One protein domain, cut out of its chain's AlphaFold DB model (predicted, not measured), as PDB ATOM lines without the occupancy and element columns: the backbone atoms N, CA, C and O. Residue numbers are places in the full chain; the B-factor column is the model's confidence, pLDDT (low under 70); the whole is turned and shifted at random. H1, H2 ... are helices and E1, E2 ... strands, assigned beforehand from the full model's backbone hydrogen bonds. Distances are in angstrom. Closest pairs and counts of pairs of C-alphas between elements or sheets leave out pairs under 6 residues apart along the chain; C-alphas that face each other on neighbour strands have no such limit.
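This is residues 5 to 56 of the 56 residues of the protein "Glyco_hydro_36C domain-containing protein" of Lachnospiraceae bacterium (UniProt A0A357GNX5). A small three-stranded antiparallel sheet, E2, E1 and E4 in that order, makes one end of an elongated shape, with the short helix H1 near it; a long loop between E3 and E4 makes the other end, where residues 41 to 47 stick out. The 52 printed residues have one named helix and four named strands, in the order E1 E2 H1 E3 E4; the class is mixed, helices and strands, with under half of the residues in named elements. The whole is only just compact, close to loose, with a radius of gyration of the C-alphas of 11.8 A and spans of 37 by 22 by 14 A.

E1, residues 16 to 19, is the inner strand. E4, residues 52 to 55, is its antiparallel neighbour at 137 degrees, with N 18 and O 53 within hydrogen-bond range at 2.9 A. E2, residues 25 to 27, forms a hairpin with E1 at 140 degrees, with N 17 and O 26 at 2.8 A. H1, residues 28 to 34, only grazes the sheet with residues 28 to 31; the closest C-alphas of E1 and H1 are those of Lys 16 and Gly 28, 6.1 A. Every O i to N i+4 pair in H1 is within hydrogen-bond range. E3, residues 36 to 38, pairs with no named strand, but its residues 36 to 37 pair antiparallel with residues 5 to 6; E3 is apart from E1.

E1 begins at C-alpha 16, (39.049, 6.346, -32.128), and is 10.0 A long. E2 measures 7.0 A, H1 9.8 A and E3 6.3 A. E4, 9.4 A long, ends at C-alpha 55, (44.141, 6.966, -34.436).

The C-alphas farthest apart are those of Asp 44 and Asp 56, 38.0 A. The printed part has no cut. The link E3 to E4, 13 residues, is long. No printed residue is under 70 in pLDDT.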
ATOM      1  N   LYS A   5      27.310  21.254 -24.584       90.69
ATOM      2  CA  LYS A   5      27.569  19.972 -25.229       90.69
ATOM      3  C   LYS A   5      27.126  20.063 -26.681       90.69
ATOM      4  O   LYS A   5      26.011  20.504 -26.944       90.69
ATOM      5  N   VAL A   6      27.984  19.632 -27.597       92.69
ATOM      6  CA  VAL A   6      27.680  19.587 -29.028       92.69
ATOM      7  C   VAL A   6      27.807  18.156 -29.528       92.69
ATOM      8  O   VAL A   6      28.773  17.470 -29.209       92.69
ATOM      9  N   ARG A   7      26.819  17.676 -30.281       95.81
ATOM     10  CA  ARG A   7      26.921  16.393 -30.983       95.81
ATOM     11  C   ARG A   7      27.555  16.636 -32.341       95.81
ATOM     12  O   ARG A   7      27.093  17.504 -33.082       95.81
ATOM     13  N   LEU A   8      28.617  15.898 -32.635       95.75
ATOM     14  CA  LEU A   8      29.304  15.973 -33.919       95.75
ATOM     15  C   LEU A   8      28.680  14.982 -34.909       95.75
ATOM     16  O   LEU A   8      27.824  14.179 -34.547       95.75
ATOM     17  N   ARG A   9      29.067  15.062 -36.182       96.50
ATOM     18  CA  ARG A   9      28.575  14.182 -37.253       96.50
ATOM     19  C   ARG A   9      29.722  13.806 -38.185       96.50
ATOM     20  O   ARG A   9      30.694  14.549 -38.263       96.50
ATOM     21  N   GLY A  10      29.575  12.689 -38.897       96.50
ATOM     22  CA  GLY A  10      30.525  12.258 -39.930       96.50
ATOM     23  C   GLY A  10      31.742  11.481 -39.420       96.50
ATOM     24  O   GLY A  10      32.708  11.335 -40.159       96.50
ATOM     25  N   PHE A  11      31.708  10.991 -38.177       97.00
ATOM     26  CA  PHE A  11      32.748  10.121 -37.628       97.00
ATOM     27  C   PHE A  11      32.421   8.648 -37.904       97.00
ATOM     28  O   PHE A  11      31.253   8.271 -37.984       97.00
ATOM     29  N   ASP A  12      33.450   7.809 -38.004       97.44
ATOM     30  CA  ASP A  12      33.288   6.355 -38.016       97.44
ATOM     31  C   ASP A  12      33.065   5.872 -36.569       97.44
ATOM     32  O   ASP A  12      33.919   6.133 -35.713       97.44
ATOM     33  N   PRO A  13      31.940   5.201 -36.251       96.75
ATOM     34  CA  PRO A  13      31.633   4.786 -34.886       96.75
ATOM     35  C   PRO A  13      32.654   3.804 -34.296       96.75
ATOM     36  O   PRO A  13      32.848   3.815 -33.081       96.75
ATOM     37  N   ALA A  14      33.322   2.999 -35.131       96.69
ATOM     38  CA  ALA A  14      34.295   2.002 -34.691       96.69
ATOM     39  C   ALA A  14      35.701   2.586 -34.471       96.69
ATOM     40  O   ALA A  14      36.525   1.966 -33.798       96.69
ATOM     41  N   LYS A  15      35.985   3.779 -35.010       97.88
ATOM     42  CA  LYS A  15      37.296   4.422 -34.883       97.88
ATOM     43  C   LYS A  15      37.412   5.268 -33.624       97.88
ATOM     44  O   LYS A  15      36.433   5.791 -33.078       97.88
ATOM     45  N   LYS A  16      38.660   5.433 -33.197       98.06
ATOM     46  CA  LYS A  16      39.049   6.346 -32.128       98.06
ATOM     47  C   LYS A  16      39.664   7.604 -32.717       98.06
ATOM     48  O   LYS A  16      40.306   7.581 -33.764       98.06
ATOM     49  N   TYR A  17      39.458   8.703 -32.012       98.31
ATOM     50  CA  TYR A  17      39.892  10.025 -32.413       98.31
ATOM     51  C   TYR A  17      40.543  10.713 -31.228       98.31
ATOM     52  O   TYR A  17      39.928  10.854 -30.169       98.31
ATOM     53  N   ARG A  18      41.785  11.148 -31.409       98.06
ATOM     54  CA  ARG A  18      42.499  11.963 -30.430       98.06
ATOM     55  C   ARG A  18      42.186  13.430 -30.677       98.06
ATOM     56  O   ARG A  18      42.196  13.878 -31.825       98.06
ATOM     57  N   LEU A  19      41.920  14.169 -29.607       96.94
ATOM     58  CA  LEU A  19      41.835  15.619 -29.683       96.94
ATOM     59  C   LEU A  19      43.251  16.203 -29.778       96.94
ATOM     60  O   LEU A  19      44.095  15.959 -28.921       96.94
ATOM     61  N   GLU A  20      43.525  16.956 -30.839       96.38
ATOM     62  CA  GLU A  20      44.832  17.567 -31.063       96.38
ATOM     63  C   GLU A  20      45.229  18.482 -29.896       96.38
ATOM     64  O   GLU A  20      44.430  19.282 -29.405       96.38
ATOM     65  N   GLY A  21      46.479  18.346 -29.447       94.06
ATOM     66  CA  GLY A  21      47.007  19.086 -28.302       94.06
ATOM     67  C   GLY A  21      46.650  18.490 -26.936       94.06
ATOM     68  O   GLY A  21      47.033  19.069 -25.922       94.06
ATOM     69  N   THR A  22      45.957  17.347 -26.884       94.00
ATOM     70  CA  THR A  22      45.695  16.609 -25.641       94.00
ATOM     71  C   THR A  22      45.941  15.107 -25.812       94.00
ATOM     72  O   THR A  22      46.095  14.596 -26.924       94.00
ATOM     73  N   ASP A  23      45.943  14.390 -24.688       95.56
ATOM     74  CA  ASP A  23      45.931  12.922 -24.650       95.56
ATOM     75  C   ASP A  23      44.497  12.358 -24.574       95.56
ATOM     76  O   ASP A  23      44.293  11.161 -24.362       95.56
ATOM     77  N   GLU A  24      43.473  13.208 -24.730       95.88
ATOM     78  CA  GLU A  24      42.077  12.773 -24.690       95.88
ATOM     79  C   GLU A  24      41.716  12.042 -25.994       95.88
ATOM     80  O   GLU A  24      41.849  12.580 -27.098       95.88
ATOM     81  N   VAL A  25      41.215  10.812 -25.858       97.00
ATOM     82  CA  VAL A  25      40.765   9.968 -26.973       97.00
ATOM     83  C   VAL A  25      39.283   9.653 -26.819       97.00
ATOM     84  O   VAL A  25      38.818   9.268 -25.746       97.00
ATOM     85  N   TYR A  26      38.547   9.779 -27.917       97.12
ATOM     86  CA  TYR A  26      37.104   9.579 -27.990       97.12
ATOM     87  C   TYR A  26      36.763   8.578 -29.092       97.12
ATOM     88  O   TYR A  26      37.399   8.575 -30.143       97.12
ATOM     89  N   SER A  27      35.741   7.744 -28.893       97.88
ATOM     90  CA  SER A  27      35.178   6.974 -30.009       97.88
ATOM     91  C   SER A  27      34.318   7.872 -30.899       97.88
ATOM     92  O   SER A  27      33.695   8.827 -30.418       97.88
ATOM     93  N   GLY A  28      34.235   7.550 -32.192       97.56
ATOM     94  CA  GLY A  28      33.325   8.248 -33.102       97.56
ATOM     95  C   GLY A  28      31.867   8.157 -32.644       97.56
ATOM     96  O   GLY A  28      31.137   9.146 -32.695       97.56
ATOM     97  N   GLU A  29      31.458   7.009 -32.094       97.88
ATOM     98  CA  GLU A  29      30.123   6.821 -31.517       97.88
ATOM     99  C   GLU A  29      29.855   7.800 -30.362       97.88
ATOM    100  O   GLU A  29      28.802   8.442 -30.314       97.88
ATOM    101  N   MET A  30      30.822   7.978 -29.454       97.25
ATOM    102  CA  MET A  30      30.694   8.906 -28.331       97.25
ATOM    103  C   MET A  30      30.563  10.353 -28.820       97.25
ATOM    104  O   MET A  30      29.682  11.079 -28.351       97.25
ATOM    105  N   LEU A  31      31.389  10.770 -29.785       97.44
ATOM    106  CA  LEU A  31      31.345  12.124 -30.348       97.44
ATOM    107  C   LEU A  31      29.996  12.442 -31.011       97.44
ATOM    108  O   LEU A  31      29.518  13.579 -30.920       97.44
ATOM    109  N   MET A  32      29.362  11.446 -31.635       97.69
ATOM    110  CA  MET A  32      28.082  11.619 -32.321       97.69
ATOM    111  C   MET A  32      26.873  11.517 -31.380       97.69
ATOM    112  O   MET A  32      25.982  12.365 -31.432       97.69
ATOM    113  N   ASN A  33      26.842  10.537 -30.476       96.88
ATOM    114  CA  ASN A  33      25.654  10.242 -29.663       96.88
ATOM    115  C   ASN A  33      25.690  10.928 -28.290       96.88
ATOM    116  O   ASN A  33      24.727  11.597 -27.885       96.88
ATOM    117  N   ALA A  34      26.813  10.805 -27.579       95.31
ATOM    118  CA  ALA A  34      27.001  11.409 -26.260       95.31
ATOM    119  C   ALA A  34      27.386  12.893 -26.349       95.31
ATOM    120  O   ALA A  34      27.052  13.657 -25.434       95.31
ATOM    121  N   GLY A  35      28.031  13.288 -27.451       94.88
ATOM    122  CA  GLY A  35      28.500  14.636 -27.741       94.88
ATOM    123  C   GLY A  35      29.804  15.001 -27.031       94.88
ATOM    124  O   GLY A  35      30.213  14.386 -26.049       94.88
ATOM    125  N   PHE A  36      30.433  16.065 -27.513       94.50
ATOM    126  CA  PHE A  36      31.634  16.654 -26.947       94.50
ATOM    127  C   PHE A  36      31.285  17.810 -26.004       94.50
ATOM    128  O   PHE A  36      30.467  18.680 -26.328       94.50
ATOM    129  N   ARG A  37      31.897  17.825 -24.814       91.56
ATOM    130  CA  ARG A  37      31.734  18.905 -23.833       91.56
ATOM    131  C   ARG A  37      32.767  19.992 -24.104       91.56
ATOM    132  O   ARG A  37      33.950  19.796 -23.853       91.56
ATOM    133  N   MET A  38      32.300  21.160 -24.523       88.56
ATOM    134  CA  MET A  38      33.148  22.337 -24.665       88.56
ATOM    135  C   MET A  38      33.495  22.879 -23.273       88.56
ATOM    136  O   MET A  38      32.599  23.182 -22.478       88.56
ATOM    137  N   LYS A  39      34.794  22.954 -22.967       82.88
ATOM    138  CA  LYS A  39      35.323  23.446 -21.687       82.88
ATOM    139  C   LYS A  39      35.764  24.911 -21.823       82.88
ATOM    140  O   LYS A  39      36.194  25.326 -22.897       82.88
ATOM    141  N   ASP A  40      35.641  25.661 -20.730       80.44
ATOM    142  CA  ASP A  40      36.324  26.943 -20.485       80.44
ATOM    143  C   ASP A  40      36.084  28.066 -21.510       80.44
ATOM    144  O   ASP A  40      37.019  28.662 -22.038       80.44
ATOM    145  N   PHE A  41      34.816  28.391 -21.765       83.44
ATOM    146  CA  PHE A  41      34.431  29.615 -22.476       83.44
ATOM    147  C   PHE A  41      34.086  30.713 -21.457       83.44
ATOM    148  O   PHE A  41      32.973  30.730 -20.934       83.44
ATOM    149  N   TRP A  42      35.043  31.598 -21.169       85.56
ATOM    150  CA  TRP A  42      34.872  32.773 -20.306       85.56
ATOM    151  C   TRP A  42      34.975  34.063 -21.125       85.56
ATOM    152  O   TRP A  42      35.979  34.273 -21.799       85.56
ATOM    153  N   GLY A  43      33.960  34.928 -21.030       86.44
ATOM    154  CA  GLY A  43      33.850  36.175 -21.798       86.44
ATOM    155  C   GLY A  43      32.884  36.078 -22.983       86.44
ATOM    156  O   GLY A  43      32.447  34.990 -23.369       86.44
ATOM    157  N   ASP A  44      32.544  37.232 -23.552       90.06
ATOM    158  CA  ASP A  44      31.636  37.330 -24.696       90.06
ATOM    159  C   ASP A  44      32.381  37.137 -26.024       90.06
ATOM    160  O   ASP A  44      33.569  37.435 -26.142       90.06
ATOM    161  N   PHE A  45      31.673  36.618 -27.032       89.62
ATOM    162  CA  PHE A  45      32.187  36.405 -28.398       89.62
ATOM    163  C   PHE A  45      33.428  35.493 -28.516       89.62
ATOM    164  O   PHE A  45      34.171  35.567 -29.493       89.62
ATOM    165  N   VAL A  46      33.636  34.584 -27.557       90.00
ATOM    166  CA  VAL A  46      34.754  33.623 -27.574       90.00
ATOM    167  C   VAL A  46      34.495  32.473 -28.552       90.00
ATOM    168  O   VAL A  46      33.408  31.890 -28.576       90.00
ATOM    169  N   SER A  47      35.524  32.095 -29.312       89.31
ATOM    170  CA  SER A  47      35.535  30.939 -30.215       89.31
ATOM    171  C   SER A  47      36.682  29.977 -29.873       89.31
ATOM    172  O   SER A  47      37.651  30.344 -29.207       89.31
ATOM    173  N   ARG A  48      36.567  28.713 -30.298       90.12
ATOM    174  CA  ARG A  48      37.639  27.713 -30.185       90.12
ATOM    175  C   ARG A  48      37.550  26.726 -31.343       90.12
ATOM    176  O   ARG A  48      36.449  26.335 -31.728       90.12
ATOM    177  N   LEU A  49      38.704  26.311 -31.854       93.31
ATOM    178  CA  LEU A  49      38.835  25.250 -32.845       93.31
ATOM    179  C   LEU A  49      39.262  23.955 -32.146       93.31
ATOM    180  O   LEU A  49      40.202  23.962 -31.356       93.31
ATOM    181  N   TYR A  50      38.562  22.861 -32.434       94.56
ATOM    182  CA  TYR A  50      38.904  21.521 -31.963       94.56
ATOM    183  C   TYR A  50      39.180  20.644 -33.183       94.56
ATOM    184  O   TYR A  50      38.312  20.515 -34.048       94.56
ATOM    185  N   HIS A  51      40.370  20.051 -33.249       96.81
ATOM    186  CA  HIS A  51      40.776  19.169 -34.337       96.81
ATOM    187  C   HIS A  51      40.872  17.730 -33.823       96.81
ATOM    188  O   HIS A  51      41.611  17.447 -32.885       96.81
ATOM    189  N   PHE A  52      40.083  16.828 -34.407       97.38
ATOM    190  CA  PHE A  52      40.051  15.416 -34.034       97.38
ATOM    191  C   PHE A  52      40.751  14.589 -35.106       97.38
ATOM    192  O   PHE A  52      40.315  14.578 -36.256       97.38
ATOM    193  N   VAL A  53      41.802  13.872 -34.721       97.62
ATOM    194  CA  VAL A  53      42.612  13.059 -35.633       97.62
ATOM    195  C   VAL A  53      42.336  11.589 -35.355       97.62
ATOM    196  O   VAL A  53      42.411  11.157 -34.202       97.62
ATOM    197  N   ALA A  54      41.993  10.827 -36.395       97.38
ATOM    198  CA  ALA A  54      41.812   9.385 -36.271       97.38
ATOM    199  C   ALA A  54      43.122   8.734 -35.812       97.38
ATOM    200  O   ALA A  54      44.199   9.102 -36.282       97.38
ATOM    201  N   VAL A  55      43.018   7.787 -34.890       95.25
ATOM    202  CA  VAL A  55      44.141   6.966 -34.436       95.25
ATOM    203  C   VAL A  55      43.814   5.503 -34.717       95.25
ATOM    204  O   VAL A  55      42.646   5.115 -34.608       95.25
ATOM    205  N   ASP A  56      44.832   4.746 -35.123       80.00
ATOM    206  CA  ASP A  56      44.732   3.308 -35.403       80.00
ATOM    207  C   ASP A  56      44.527   2.479 -34.122       80.00
ATOM    208  O   ASP A  56      45.093   2.845 -33.060       80.00
TER     209      ASP A  56